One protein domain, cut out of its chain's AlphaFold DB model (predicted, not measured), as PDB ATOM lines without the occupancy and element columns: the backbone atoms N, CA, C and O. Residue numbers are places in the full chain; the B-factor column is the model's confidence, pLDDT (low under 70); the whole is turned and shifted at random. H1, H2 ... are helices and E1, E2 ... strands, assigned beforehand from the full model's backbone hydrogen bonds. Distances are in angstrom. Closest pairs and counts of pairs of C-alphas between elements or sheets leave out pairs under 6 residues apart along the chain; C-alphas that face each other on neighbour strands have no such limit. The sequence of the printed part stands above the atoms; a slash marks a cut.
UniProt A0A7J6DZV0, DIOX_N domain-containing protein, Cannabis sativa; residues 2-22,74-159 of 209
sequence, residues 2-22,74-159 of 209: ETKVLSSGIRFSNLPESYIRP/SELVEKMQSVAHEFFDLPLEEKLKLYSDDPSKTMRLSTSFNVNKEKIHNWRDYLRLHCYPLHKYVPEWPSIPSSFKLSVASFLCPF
ATOM      1  N   GLU A   2      54.222  37.403 -20.501       55.56
ATOM      2  CA  GLU A   2      55.170  38.055 -19.596       55.56
ATOM      3  C   GLU A   2      54.756  37.757 -18.152       55.56
ATOM      4  O   GLU A   2      53.581  37.859 -17.787       55.56
ATOM      5  N   THR A   3      55.708  37.297 -17.348       63.72
ATOM      6  CA  THR A   3      55.482  37.023 -15.932       63.72
ATOM      7  C   THR A   3      55.203  38.337 -15.215       63.72
ATOM      8  O   THR A   3      56.058  39.216 -15.167       63.72
ATOM      9  N   LYS A   4      54.020  38.454 -14.610       72.44
ATOM     10  CA  LYS A   4      53.665  39.607 -13.777       72.44
ATOM     11  C   LYS A   4      54.481  39.580 -12.486       72.44
ATOM     12  O   LYS A   4      54.462  38.584 -11.762       72.44
ATOM     13  N   VAL A   5      55.180  40.674 -12.196       81.25
ATOM     14  CA  VAL A   5      55.945  40.841 -10.956       81.25
ATOM     15  C   VAL A   5      54.985  41.328  -9.871       81.25
ATOM     16  O   VAL A   5      54.748  42.520  -9.720       81.25
ATOM     17  N   LEU A   6      54.382  40.374  -9.165       83.75
ATOM     18  CA  LEU A   6      53.564  40.610  -7.974       83.75
ATOM     19  C   LEU A   6      54.360  40.203  -6.729       83.75
ATOM     20  O   LEU A   6      55.172  39.280  -6.786       83.75
ATOM     21  N   SER A   7      54.092  40.844  -5.594       73.69
ATOM     22  CA  SER A   7      54.777  40.652  -4.300       73.69
ATOM     23  C   SER A   7      54.846  39.199  -3.806       73.69
ATOM     24  O   SER A   7      55.850  38.797  -3.225       73.69
ATOM     25  N   SER A   8      53.817  38.387  -4.069       78.44
ATOM     26  CA  SER A   8      53.787  36.944  -3.757       78.44
ATOM     27  C   SER A   8      53.992  36.060  -4.993       78.44
ATOM     28  O   SER A   8      53.596  34.895  -5.003       78.44
ATOM     29  N   GLY A   9      54.500  36.650  -6.072       81.69
ATOM     30  CA  GLY A   9      54.710  36.019  -7.363       81.69
ATOM     31  C   GLY A   9      56.034  35.268  -7.453       81.69
ATOM     32  O   GLY A   9      56.585  34.773  -6.469       81.69
ATOM     33  N   ILE A  10      56.564  35.196  -8.672       83.94
ATOM     34  CA  ILE A  10      57.882  34.613  -8.921       83.94
ATOM     35  C   ILE A  10      58.942  35.402  -8.147       83.94
ATOM     36  O   ILE A  10      58.986  36.629  -8.200       83.94
ATOM     37  N   ARG A  11      59.818  34.683  -7.441       85.75
ATOM     38  CA  ARG A  11      60.976  35.284  -6.780       85.75
ATOM     39  C   ARG A  11      62.069  35.549  -7.806       85.75
ATOM     40  O   ARG A  11      62.532  34.627  -8.474       85.75
ATOM     41  N   PHE A  12      62.505  36.798  -7.885       85.69
ATOM     42  CA  PHE A  12      63.639  37.208  -8.702       85.69
ATOM     43  C   PHE A  12      64.899  37.280  -7.834       85.69
ATOM     44  O   PHE A  12      64.838  37.712  -6.685       85.69
ATOM     45  N   SER A  13      66.042  36.850  -8.374       91.31
ATOM     46  CA  SER A  13      67.341  36.962  -7.695       91.31
ATOM     47  C   SER A  13      67.938  38.369  -7.779       91.31
ATOM     48  O   SER A  13      68.753  38.731  -6.939       91.31
ATOM     49  N   ASN A  14      67.518  39.158  -8.771       91.81
ATOM     50  CA  ASN A  14      67.920  40.545  -8.984       91.81
ATOM     51  C   ASN A  14      66.690  41.387  -9.339       91.81
ATOM     52  O   ASN A  14      65.710  40.860  -9.869       91.81
ATOM     53  N   LEU A  15      66.751  42.696  -9.081       90.62
ATOM     54  CA  LEU A  15      65.696  43.621  -9.490       90.62
ATOM     55  C   LEU A  15      65.627  43.666 -11.031       90.62
ATOM     56  O   LEU A  15      66.662  43.928 -11.651       90.62
ATOM     57  N   PRO A  16      64.466  43.415 -11.665       90.19
ATOM     58  CA  PRO A  16      64.367  43.486 -13.120       90.19
ATOM     59  C   PRO A  16      64.665  44.901 -13.625       90.19
ATOM     60  O   PRO A  16      64.323  45.881 -12.963       90.19
ATOM     61  N   GLU A  17      65.256  45.017 -14.818       91.44
ATOM     62  CA  GLU A  17      65.664  46.311 -15.391       91.44
ATOM     63  C   GLU A  17      64.509  47.312 -15.492       91.44
ATOM     64  O   GLU A  17      64.696  48.496 -15.221       91.44
ATOM     65  N   SER A  18      63.294  46.830 -15.777       90.19
ATOM     66  CA  SER A  18      62.084  47.654 -15.822       90.19
ATOM     67  C   SER A  18      61.714  48.289 -14.479       90.19
ATOM     68  O   SER A  18      60.879  49.175 -14.468       90.19
ATOM     69  N   TYR A  19      62.330  47.912 -13.357       91.62
ATOM     70  CA  TYR A  19      62.118  48.523 -12.035       91.62
ATOM     71  C   TYR A  19      63.307  49.380 -11.573       91.62
ATOM     72  O   TYR A  19      63.253  50.011 -10.514       91.62
ATOM     73  N   ILE A  20      64.394  49.427 -12.349       93.25
ATOM     74  CA  ILE A  20      65.587  50.204 -12.017       93.25
ATOM     75  C   ILE A  20      65.404  51.632 -12.534       93.25
ATOM     76  O   ILE A  20      65.499  51.901 -13.730       93.25
ATOM     77  N   ARG A  21      65.204  52.583 -11.618       93.88
ATOM     78  CA  ARG A  21      65.173  54.013 -11.967       93.88
ATOM     79  C   ARG A  21      66.504  54.458 -12.595       93.88
ATOM     80  O   ARG A  21      67.558  54.029 -12.104       93.88
ATOM     81  N   PRO A  22      66.499  55.339 -13.615       93.69
ATOM     82  CA  PRO A  22      67.710  55.992 -14.107       93.69
ATOM     83  C   PRO A  22      68.450  56.704 -12.975       93.69
ATOM     84  O   PRO A  22      67.822  57.222 -12.057       93.69
ATOM     85  N   SER A  74      40.662  54.047  16.711       96.19
ATOM     86  CA  SER A  74      41.863  53.231  16.481       96.19
ATOM     87  C   SER A  74      41.513  51.799  16.080       96.19
ATOM     88  O   SER A  74      42.104  51.270  15.147       96.19
ATOM     89  N   GLU A  75      40.475  51.213  16.687       96.62
ATOM     90  CA  GLU A  75      39.994  49.869  16.339       96.62
ATOM     91  C   GLU A  75      39.564  49.785  14.864       96.62
ATOM     92  O   GLU A  75      39.774  48.773  14.195       96.62
ATOM     93  N   LEU A  76      38.969  50.854  14.325       96.00
ATOM     94  CA  LEU A  76      38.544  50.906  12.926       96.00
ATOM     95  C   LEU A  76      39.745  51.006  11.974       96.00
ATOM     96  O   LEU A  76      39.755  50.349  10.930       96.00
ATOM     97  N   VAL A  77      40.760  51.792  12.345       96.50
ATOM     98  CA  VAL A  77      42.027  51.904  11.604       96.50
ATOM     99  C   VAL A  77      42.756  50.558  11.588       96.50
ATOM    100  O   VAL A  77      43.141  50.084  10.520       96.50
ATOM    101  N   GLU A  78      42.884  49.912  12.746       97.75
ATOM    102  CA  GLU A  78      43.525  48.603  12.899       97.75
ATOM    103  C   GLU A  78      42.810  47.527  12.076       97.75
ATOM    104  O   GLU A  78      43.457  46.775  11.348       97.75
ATOM    105  N   LYS A  79      41.471  47.489  12.097       97.56
ATOM    106  CA  LYS A  79      40.689  46.559  11.266       97.56
ATOM    107  C   LYS A  79      40.921  46.773   9.775       97.56
ATOM    108  O   LYS A  79      41.042  45.789   9.050       97.56
ATOM    109  N   MET A  80      40.982  48.026   9.314       97.00
ATOM    110  CA  MET A  80      41.274  48.353   7.913       97.00
ATOM    111  C   MET A  80      42.687  47.902   7.512       97.00
ATOM    112  O   MET A  80      42.871  47.319   6.443       97.00
ATOM    113  N   GLN A  81      43.679  48.130   8.377       97.88
ATOM    114  CA  GLN A  81      45.054  47.674   8.160       97.88
ATOM    115  C   GLN A  81      45.145  46.143   8.141       97.88
ATOM    116  O   GLN A  81      45.758  45.589   7.228       97.88
ATOM    117  N   SER A  82      44.484  45.455   9.078       98.06
ATOM    118  CA  SER A  82      44.455  43.987   9.152       98.06
ATOM    119  C   SER A  82      43.907  43.374   7.870       98.06
ATOM    120  O   SER A  82      44.585  42.564   7.246       98.06
ATOM    121  N   VAL A  83      42.732  43.816   7.399       97.88
ATOM    122  CA  VAL A  83      42.143  43.242   6.173       97.88
ATOM    123  C   VAL A  83      42.957  43.551   4.920       97.88
ATOM    124  O   VAL A  83      42.931  42.767   3.974       97.88
ATOM    125  N   ALA A  84      43.689  44.670   4.899       96.94
ATOM    126  CA  ALA A  84      44.624  44.965   3.822       96.94
ATOM    127  C   ALA A  84      45.803  43.981   3.838       96.94
ATOM    128  O   ALA A  84      46.103  43.395   2.798       96.94
ATOM    129  N   HIS A  85      46.428  43.752   4.998       96.88
ATOM    130  CA  HIS A  85      47.497  42.760   5.147       96.88
ATOM    131  C   HIS A  85      47.022  41.355   4.776       96.88
ATOM    132  O   HIS A  85      47.592  40.743   3.880       96.88
ATOM    133  N   GLU A  86      45.913  40.899   5.362       97.38
ATOM    134  CA  GLU A  86      45.309  39.597   5.069       97.38
ATOM    135  C   GLU A  86      45.031  39.410   3.573       97.38
ATOM    136  O   GLU A  86      45.310  38.346   3.025       97.38
ATOM    137  N   PHE A  87      44.514  40.440   2.892       96.94
ATOM    138  CA  PHE A  87      44.289  40.398   1.448       96.94
ATOM    139  C   PHE A  87      45.597  40.243   0.657       96.94
ATOM    140  O   PHE A  87      45.672  39.433  -0.268       96.94
ATOM    141  N   PHE A  88      46.628  41.029   0.982       95.81
ATOM    142  CA  PHE A  88      47.899  40.975   0.255       95.81
ATOM    143  C   PHE A  88      48.735  39.735   0.594       95.81
ATOM    144  O   PHE A  88      49.534  39.320  -0.250       95.81
ATOM    145  N   ASP A  89      48.482  39.090   1.731       95.19
ATOM    146  CA  ASP A  89      49.083  37.813   2.127       95.19
ATOM    147  C   ASP A  89      48.385  36.589   1.506       95.19
ATOM    148  O   ASP A  89      48.885  35.467   1.621       95.19
ATOM    149  N   LEU A  90      47.259  36.776   0.801       95.06
ATOM    150  CA  LEU A  90      46.590  35.684   0.089       95.06
ATOM    151  C   LEU A  90      47.518  35.005  -0.934       95.06
ATOM    152  O   LEU A  90      48.377  35.668  -1.534       95.06
ATOM    153  N   PRO A  91      47.295  33.703  -1.216       93.44
ATOM    154  CA  PRO A  91      47.984  33.004  -2.291       93.44
ATOM    155  C   PRO A  91      47.891  33.759  -3.617       93.44
ATOM    156  O   PRO A  91      46.890  34.422  -3.919       93.44
ATOM    157  N   LEU A  92      48.940  33.644  -4.432       91.81
ATOM    158  CA  LEU A  92      49.021  34.326  -5.722       91.81
ATOM    159  C   LEU A  92      47.809  34.002  -6.604       91.81
ATOM    160  O   LEU A  92      47.273  34.890  -7.262       91.81
ATOM    161  N   GLU A  93      47.357  32.752  -6.591       92.44
ATOM    162  CA  GLU A  93      46.237  32.249  -7.381       92.44
ATOM    163  C   GLU A  93      44.927  32.953  -7.023       92.44
ATOM    164  O   GLU A  93      44.148  33.285  -7.914       92.44
ATOM    165  N   GLU A  94      44.693  33.231  -5.738       93.19
ATOM    166  CA  GLU A  94      43.515  33.972  -5.277       93.19
ATOM    167  C   GLU A  94      43.582  35.434  -5.712       93.19
ATOM    168  O   GLU A  94      42.611  35.980  -6.242       93.19
ATOM    169  N   LYS A  95      44.755  36.057  -5.572       93.00
ATOM    170  CA  LYS A  95      44.976  37.449  -5.979       93.00
ATOM    171  C   LYS A  95      44.841  37.639  -7.490       93.00
ATOM    172  O   LYS A  95      44.228  38.609  -7.937       93.00
ATOM    173  N   LEU A  96      45.341  36.699  -8.293       92.75
ATOM    174  CA  LEU A  96      45.278  36.765  -9.756       92.75
ATOM    175  C   LEU A  96      43.845  36.743 -10.307       92.75
ATOM    176  O   LEU A  96      43.618  37.316 -11.371       92.75
ATOM    177  N   LYS A  97      42.867  36.182  -9.579       93.56
ATOM    178  CA  LYS A  97      41.438  36.244  -9.958       93.56
ATOM    179  C   LYS A  97      40.906  37.676 -10.030       93.56
ATOM    180  O   LYS A  97      39.934  37.935 -10.735       93.56
ATOM    181  N   LEU A  98      41.530  38.596  -9.296       94.69
ATOM    182  CA  LEU A  98      41.133  40.000  -9.190       94.69
ATOM    183  C   LEU A  98      42.036  40.926 -10.015       94.69
ATOM    184  O   LEU A  98      41.827  42.140 -10.029       94.69
ATOM    185  N   TYR A  99      43.057  40.377 -10.680       93.88
ATOM    186  CA  TYR A  99      44.035  41.167 -11.411       93.88
ATOM    187  C   TYR A  99      43.445  41.727 -12.711       93.88
ATOM    188  O   TYR A  99      42.865  40.994 -13.513       93.88
ATOM    189  N   SER A 100      43.677  43.010 -12.991       92.06
ATOM    190  CA  SER A 100      43.384  43.602 -14.298       92.06
ATOM    191  C   SER A 100      44.276  44.806 -14.600       92.06
ATOM    192  O   SER A 100      44.547  45.612 -13.716       92.06
ATOM    193  N   ASP A 101      44.669  44.966 -15.866       88.50
ATOM    194  CA  ASP A 101      45.345  46.175 -16.367       88.50
ATOM    195  C   ASP A 101      44.356  47.191 -16.972       88.50
ATOM    196  O   ASP A 101      44.759  48.265 -17.416       88.50
ATOM    197  N   ASP A 102      43.056  46.869 -17.000       88.31
ATOM    198  CA  ASP A 102      42.017  47.730 -17.562       88.31
ATOM    199  C   ASP A 102      41.689  48.890 -16.599       88.31
ATOM    200  O   ASP A 102      41.119  48.671 -15.518       88.31
ATOM    201  N   PRO A 103      42.003  50.150 -16.971       83.19
ATOM    202  CA  PRO A 103      41.775  51.301 -16.116       83.19
ATOM    203  C   PRO A 103      40.288  51.581 -15.846       83.19
ATOM    204  O   PRO A 103      39.985  52.232 -14.836       83.19
ATOM    205  N   SER A 104      39.380  51.068 -16.683       85.38
ATOM    206  CA  SER A 104      37.929  51.242 -16.552       85.38
ATOM    207  C   SER A 104      37.307  50.347 -15.477       85.38
ATOM    208  O   SER A 104      36.238  50.673 -14.959       85.38
ATOM    209  N   LYS A 105      37.992  49.266 -15.071       91.19
ATOM    210  CA  LYS A 105      37.524  48.393 -13.989       91.19
ATOM    211  C   LYS A 105      37.409  49.164 -12.673       91.19
ATOM    212  O   LYS A 105      38.333  49.858 -12.230       91.19
ATOM    213  N   THR A 106      36.247  49.005 -12.065       92.69
ATOM    214  CA  THR A 106      35.769  49.616 -10.820       92.69
ATOM    215  C   THR A 106      36.395  48.967  -9.588       92.69
ATOM    216  O   THR A 106      36.683  49.649  -8.608       92.69
ATOM    217  N   MET A 107      36.706  47.676  -9.671       94.81
ATOM    218  CA  MET A 107      37.542  46.936  -8.732       94.81
ATOM    219  C   MET A 107      38.646  46.225  -9.517       94.81
ATOM    220  O   MET A 107      38.356  45.547 -10.505       94.81
ATOM    221  N   ARG A 108      39.909  46.404  -9.112       94.44
ATOM    222  CA  ARG A 108      41.035  45.635  -9.667       94.44
ATOM    223  C   ARG A 108      42.236  45.591  -8.736       94.44
ATOM    224  O   ARG A 108      42.610  46.607  -8.149       94.44
ATOM    225  N   LEU A 109      42.887  44.436  -8.685       94.88
ATOM    226  CA  LEU A 109      44.283  44.317  -8.288       94.88
ATOM    227  C   LEU A 109      45.164  44.647  -9.499       94.88
ATOM    228  O   LEU A 109      44.885  44.218 -10.616       94.88
ATOM    229  N   SER A 110      46.233  45.397  -9.286       93.31
ATOM    230  CA  SER A 110      47.265  45.624 -10.295       93.31
ATOM    231  C   SER A 110      48.592  45.943  -9.603       93.31
ATOM    232  O   SER A 110      48.684  45.953  -8.372       93.31
ATOM    233  N   THR A 111      49.628  46.173 -10.395       91.94
ATOM    234  CA  THR A 111      50.971  46.510  -9.926       91.94
ATOM    235  C   THR A 111      51.441  47.803 -10.580       91.94
ATOM    236  O   THR A 111      50.859  48.270 -11.563       91.94
ATOM    237  N   SER A 112      52.483  48.404 -10.016       89.62
ATOM    238  CA  SER A 112      53.069  49.653 -10.486       89.62
ATOM    239  C   SER A 112      52.031  50.792 -10.607       89.62
ATOM    240  O   SER A 112      51.321  51.069  -9.635       89.62
ATOM    241  N   PHE A 113      51.948  51.496 -11.742       80.75
ATOM    242  CA  PHE A 113      50.960  52.546 -12.002       80.75
ATOM    243  C   PHE A 113      50.177  52.284 -13.293       80.75
ATOM    244  O   PHE A 113      48.960  52.086 -13.243       80.75
ATOM    245  N   ASN A 114      50.860  52.249 -14.440       80.50
ATOM    246  CA  ASN A 114      50.274  51.854 -15.721       80.50
ATOM    247  C   ASN A 114      51.293  51.056 -16.534       80.50
ATOM    248  O   ASN A 114      51.983  51.612 -17.390       80.50
ATOM    249  N   VAL A 115      51.339  49.750 -16.277       79.00
ATOM    250  CA  VAL A 115      52.312  48.812 -16.862       79.00
ATOM    251  C   VAL A 115      52.357  48.850 -18.391       79.00
ATOM    252  O   VAL A 115      53.405  48.631 -18.983       79.00
ATOM    253  N   ASN A 116      51.245  49.209 -19.042       79.00
ATOM    254  CA  ASN A 116      51.151  49.283 -20.502       79.00
ATOM    255  C   ASN A 116      51.692  50.595 -21.093       79.00
ATOM    256  O   ASN A 116      51.881  50.686 -22.305       79.00
ATOM    257  N   LYS A 117      51.876  51.640 -20.278       83.06
ATOM    258  CA  LYS A 117      52.332  52.967 -20.729       83.06
ATOM    259  C   LYS A 117      53.695  53.362 -20.169       83.06
ATOM    260  O   LYS A 117      54.344  54.243 -20.730       83.06
ATOM    261  N   GLU A 118      54.115  52.774 -19.056       85.50
ATOM    262  CA  GLU A 118      55.327  53.178 -18.350       85.50
ATOM    263  C   GLU A 118      56.553  52.359 -18.777       85.50
ATOM    264  O   GLU A 118      56.479  51.156 -18.997       85.50
ATOM    265  N   LYS A 119      57.708  53.026 -18.873       88.31
ATOM    266  CA  LYS A 119      58.992  52.362 -19.164       88.31
ATOM    267  C   LYS A 119      59.661  51.818 -17.905       88.31
ATOM    268  O   LYS A 119      60.320  50.788 -17.961       88.31
ATOM    269  N   ILE A 120      59.493  52.539 -16.794       91.38
ATOM    270  CA  ILE A 120      60.023  52.192 -15.478       91.38
ATOM    271  C   ILE A 120      58.837  51.970 -14.544       91.38
ATOM    272  O   ILE A 120      58.016  52.864 -14.347       91.38
ATOM    273  N   HIS A 121      58.740  50.764 -14.011       91.00
ATOM    274  CA  HIS A 121      57.697  50.295 -13.121       91.00
ATOM    275  C   HIS A 121      58.028  50.661 -11.669       91.00
ATOM    276  O   HIS A 121      59.184  50.683 -11.241       91.00
ATOM    277  N   ASN A 122      56.994  50.932 -10.881       90.81
ATOM    278  CA  ASN A 122      57.089  51.123  -9.444       90.81
ATOM    279  C   ASN A 122      57.039  49.772  -8.732       90.81
ATOM    280  O   ASN A 122      56.205  48.921  -9.041       90.81
ATOM    281  N   TRP A 123      57.889  49.607  -7.720       91.31
ATOM    282  CA  TRP A 123      57.902  48.427  -6.860       91.31
ATOM    283  C   TRP A 123      56.736  48.464  -5.859       91.31
ATOM    284  O   TRP A 123      56.900  48.835  -4.696       91.31
ATOM    285  N   ARG A 124      55.525  48.177  -6.344       91.94
ATOM    286  CA  ARG A 124      54.279  48.294  -5.582       91.94
ATOM    287  C   ARG A 124      53.181  47.433  -6.193       91.94
ATOM    288  O   ARG A 124      52.929  47.549  -7.384       91.94
ATOM    289  N   ASP A 125      52.416  46.757  -5.345       93.62
ATOM    290  CA  ASP A 125      51.089  46.249  -5.698       93.62
ATOM    291  C   ASP A 125      49.996  47.154  -5.120       93.62
ATOM    292  O   ASP A 125      50.192  47.838  -4.109       93.62
ATOM    293  N   TYR A 126      48.832  47.191  -5.764       94.31
ATOM    294  CA  TYR A 126      47.686  47.927  -5.247       94.31
ATOM    295  C   TYR A 126      46.359  47.271  -5.611       94.31
ATOM    296  O   TYR A 126      46.159  46.768  -6.715       94.31
ATOM    297  N   LEU A 127      45.412  47.361  -4.683       95.56
ATOM    298  CA  LEU A 127      44.011  47.054  -4.911       95.56
ATOM    299  C   LEU A 127      43.259  48.378  -5.020       95.56
ATOM    300  O   LEU A 127      43.273  49.193  -4.097       95.56
ATOM    301  N   ARG A 128      42.622  48.609  -6.163       93.94
ATOM    302  CA  ARG A 128      41.791  49.786  -6.405       93.94
ATOM    303  C   ARG A 128      40.330  49.410  -6.260       93.94
ATOM    304  O   ARG A 128      39.872  48.477  -6.913       93.94
ATOM    305  N   LEU A 129      39.614  50.192  -5.461       93.81
ATOM    306  CA  LEU A 129      38.190  50.037  -5.198       93.81
ATOM    307  C   LEU A 129      37.479  51.349  -5.523       93.81
ATOM    308  O   LEU A 129      37.830  52.400  -4.991       93.81
ATOM    309  N   HIS A 130      36.463  51.300  -6.376       90.94
ATOM    310  CA  HIS A 130      35.428  52.328  -6.383       90.94
ATOM    311  C   HIS A 130      34.608  52.164  -5.115       90.94
ATOM    312  O   HIS A 130      34.248  51.044  -4.748       90.94
ATOM    313  N   CYS A 131      34.338  53.271  -4.435       89.06
ATOM    314  CA  CYS A 131      33.754  53.231  -3.101       89.06
ATOM    315  C   CYS A 131      32.526  54.105  -2.907       89.06
ATOM    316  O   CYS A 131      31.925  54.067  -1.838       89.06
ATOM    317  N   TYR A 132      32.101  54.838  -3.929       85.50
ATOM    318  CA  TYR A 132      30.884  55.623  -3.843       85.50
ATOM    319  C   TYR A 132      30.063  55.550  -5.136       85.50
ATOM    320  O   TYR A 132      30.631  55.711  -6.212       85.50
ATOM    321  N   PRO A 133      28.738  55.350  -5.056       87.75
ATOM    322  CA  PRO A 133      28.001  55.031  -3.834       87.75
ATOM    323  C   PRO A 133      28.289  53.589  -3.372       87.75
ATOM    324  O   PRO A 133      28.367  52.675  -4.196       87.75
ATOM    325  N   LEU A 134      28.445  53.369  -2.060       87.94
ATOM    326  CA  LEU A 134      28.897  52.079  -1.509       87.94
ATOM    327  C   LEU A 134      28.031  50.896  -1.961       87.94
ATOM    328  O   LEU A 134      28.564  49.887  -2.412       87.94
ATOM    329  N   HIS A 135      26.702  51.032  -1.909       88.25
ATOM    330  CA  HIS A 135      25.766  49.953  -2.257       88.25
ATOM    331  C   HIS A 135      25.945  49.423  -3.689       88.25
ATOM    332  O   HIS A 135      25.636  48.264  -3.956       88.25
ATOM    333  N   LYS A 136      26.459  50.255  -4.604       91.31
ATOM    334  CA  LYS A 136      26.734  49.871  -5.990       91.31
ATOM    335  C   LYS A 136      28.013  49.041  -6.111       91.31
ATOM    336  O   LYS A 136      28.029  48.083  -6.870       91.31
ATOM    337  N   TYR A 137      29.067  49.403  -5.379       92.88
ATOM    338  CA  TYR A 137      30.413  48.855  -5.595       92.88
ATOM    339  C   TYR A 137      30.835  47.777  -4.592       92.88
ATOM    340  O   TYR A 137      31.595  46.882  -4.952       92.88
ATOM    341  N   VAL A 138      30.312  47.800  -3.362       94.25
ATOM    342  CA  VAL A 138      30.585  46.773  -2.337       94.25
ATOM    343  C   VAL A 138      30.319  45.336  -2.829       94.25
ATOM    344  O   VAL A 138      31.099  44.441  -2.482       94.25
ATOM    345  N   PRO A 139      29.285  45.051  -3.652       95.00
ATOM    346  CA  PRO A 139      29.096  43.714  -4.214       95.00
ATOM    347  C   PRO A 139      30.298  43.208  -5.028       95.00
ATOM    348  O   PRO A 139      30.608  42.020  -4.945       95.00
ATOM    349  N   GLU A 140      31.004  44.099  -5.732       94.88
ATOM    350  CA  GLU A 140      32.157  43.784  -6.592       94.88
ATOM    351  C   GLU A 140      33.479  43.631  -5.826       94.88
ATOM    352  O   GLU A 140      34.448  43.102  -6.366       94.88
ATOM    353  N   TRP A 141      33.554  44.110  -4.582       96.44
ATOM    354  CA  TRP A 141      34.773  44.041  -3.775       96.44
ATOM    355  C   TRP A 141      35.172  42.595  -3.425       96.44
ATOM    356  O   TRP A 141      34.317  41.701  -3.447       96.44
ATOM    357  N   PRO A 142      36.443  42.359  -3.038       96.69
ATOM    358  CA  PRO A 142      36.889  41.056  -2.553       96.69
ATOM    359  C   PRO A 142      36.001  40.507  -1.434       96.69
ATOM    360  O   PRO A 142      35.619  41.223  -0.509       96.69
ATOM    361  N   SER A 143      35.686  39.214  -1.520       94.19
ATOM    362  CA  SER A 143      34.997  38.464  -0.456       94.19
ATOM    363  C   SER A 143      35.971  37.749   0.486       94.19
ATOM    364  O   SER A 143      35.534  37.099   1.432       94.19
ATOM    365  N   ILE A 144      37.274  37.825   0.197       94.44
ATOM    366  CA  ILE A 144      38.351  37.249   1.000       94.44
ATOM    367  C   ILE A 144      39.350  38.378   1.298       94.44
ATOM    368  O   ILE A 144      39.787  39.033   0.347       94.44
ATOM    369  N   PRO A 145      39.711  38.609   2.574       96.06
ATOM    370  CA  PRO A 145      39.153  37.974   3.778       96.06
ATOM    371  C   PRO A 145      37.644  38.243   3.953       96.06
ATOM    372  O   PRO A 145      37.103  39.195   3.395       96.06
ATOM    373  N   SER A 146      36.934  37.402   4.710       95.69
ATOM    374  CA  SER A 146      35.467  37.508   4.868       95.69
ATOM    375  C   SER A 146      35.021  38.828   5.513       95.69
ATOM    376  O   SER A 146      33.924  39.319   5.246       95.69
ATOM    377  N   SER A 147      35.894  39.434   6.318       96.00
ATOM    378  CA  SER A 147      35.731  40.753   6.937       96.00
ATOM    379  C   SER A 147      36.001  41.922   5.983       96.00
ATOM    380  O   SER A 147      35.639  43.050   6.317       96.00
ATOM    381  N   PHE A 148      36.590  41.689   4.800       96.94
ATOM    382  CA  PHE A 148      37.103  42.739   3.910       96.94
ATOM    383  C   PHE A 148      36.059  43.818   3.618       96.94
ATOM    384  O   PHE A 148      36.285  45.000   3.870       96.94
ATOM    385  N   LYS A 149      34.879  43.412   3.136       95.44
ATOM    386  CA  LYS A 149      33.819  44.353   2.747       95.44
ATOM    387  C   LYS A 149      33.352  45.210   3.914       95.44
ATOM    388  O   LYS A 149      33.194  46.415   3.748       95.44
ATOM    389  N   LEU A 150      33.149  44.590   5.076       93.94
ATOM    390  CA  LEU A 150      32.665  45.282   6.266       93.94
ATOM    391  C   LEU A 150      33.721  46.257   6.791       93.94
ATOM    392  O   LEU A 150      33.414  47.432   6.956       93.94
ATOM    393  N   SER A 151      34.964  45.805   6.977       95.44
ATOM    394  CA  SER A 151      36.048  46.652   7.485       95.44
ATOM    395  C   SER A 151      36.315  47.851   6.571       95.44
ATOM    396  O   SER A 151      36.396  48.977   7.057       95.44
ATOM    397  N   VAL A 152      36.372  47.644   5.249       95.25
ATOM    398  CA  VAL A 152      36.592  48.733   4.283       95.25
ATOM    399  C   VAL A 152      35.398  49.692   4.244       95.25
ATOM    400  O   VAL A 152      35.589  50.907   4.280       95.25
ATOM    401  N   ALA A 153      34.160  49.185   4.208       92.62
ATOM    402  CA  ALA A 153      32.967  50.033   4.166       92.62
ATOM    403  C   ALA A 153      32.800  50.861   5.450       92.62
ATOM    404  O   ALA A 153      32.500  52.053   5.373       92.62
ATOM    405  N   SER A 154      33.035  50.253   6.618       91.94
ATOM    406  CA  SER A 154      33.001  50.945   7.907       91.94
ATOM    407  C   SER A 154      34.093  52.006   8.014       91.94
ATOM    408  O   SER A 154      33.823  53.070   8.556       91.94
ATOM    409  N   PHE A 155      35.297  51.749   7.487       93.25
ATOM    410  CA  PHE A 155      36.389  52.727   7.498       93.25
ATOM    411  C   PHE A 155      36.094  53.938   6.607       93.25
ATOM    412  O   PHE A 155      36.381  55.068   6.986       93.25
ATOM    413  N   LEU A 156      35.504  53.711   5.429       88.12
ATOM    414  CA  LEU A 156      35.183  54.784   4.490       88.12
ATOM    415  C   LEU A 156      34.042  55.681   4.973       88.12
ATOM    416  O   LEU A 156      34.123  56.882   4.742       88.12
ATOM    417  N   CYS A 157      32.992  55.085   5.564       75.62
ATOM    418  CA  CYS A 157      31.780  55.739   6.089       75.62
ATOM    419  C   CYS A 157      31.454  57.083   5.395       75.62
ATOM    420  O   CYS A 157      31.526  58.139   6.029       75.62
ATOM    421  N   PRO A 158      31.176  57.083   4.074       70.25
ATOM    422  CA  PRO A 158      30.953  58.324   3.359       70.25
ATOM    423  C   PRO A 158      29.677  58.975   3.887       70.25
ATOM    424  O   PRO A 158      28.609  58.367   3.885       70.25
ATOM    425  N   PHE A 159      29.802  60.216   4.344       79.81
ATOM    426  CA  PHE A 159      28.664  61.065   4.657       79.81
ATOM    427  C   PHE A 159      28.312  61.845   3.394       79.81
ATOM    428  O   PHE A 159      28.945  62.854   3.092       79.81
TER     429      PHE A 159
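What this domain is: This is residues 2 to 22 and 74 to 159 of the 209 residues of the protein "DIOX_N domain-containing protein" of Cannabis sativa (UniProt A0A7J6DZV0). E1 and E2, an antiparallel hairpin, form the middle of an elongated domain, with H3 and H4 at one end and residues 2 to 22 at the other; H1 packs on H4. The 107 printed residues, under half in named elements, include H1, H2, E1, E2, H3 and H4, a mixed class. It is only just compact, close to loose: radius of gyration of the C-alphas 15.3 A, spans 43 by 26 by 26 A.

Where its parts are: Find E1, residues 107 to 111, at (37.542, 46.936, -8.732), then E2, 125 to 129. H1, 74 to 88, runs 21.2 A; H2 is 92 to 96, H3 134 to 140; H4, 148 to 156, ends at (35.183, 54.784, 4.490).

How they stand to each other: E1 and E2 are antiparallel neighbours, with N 108 and O 128 within hydrogen-bond range across the pair, 3.0 A. H1 touches H4, closest at C-alphas 80 and 151, 5.5 A. Every O i to N i+4 pair is within range in H1, H2 and H4; H3 has 1 of 3, and 2 of 4 to N i+3.

The domain as a whole: Across the cut, C-alphas 22 and 74 are 40.1 A apart. The E1 to E2 link is long. Residues 2 to 3 have pLDDT under 70.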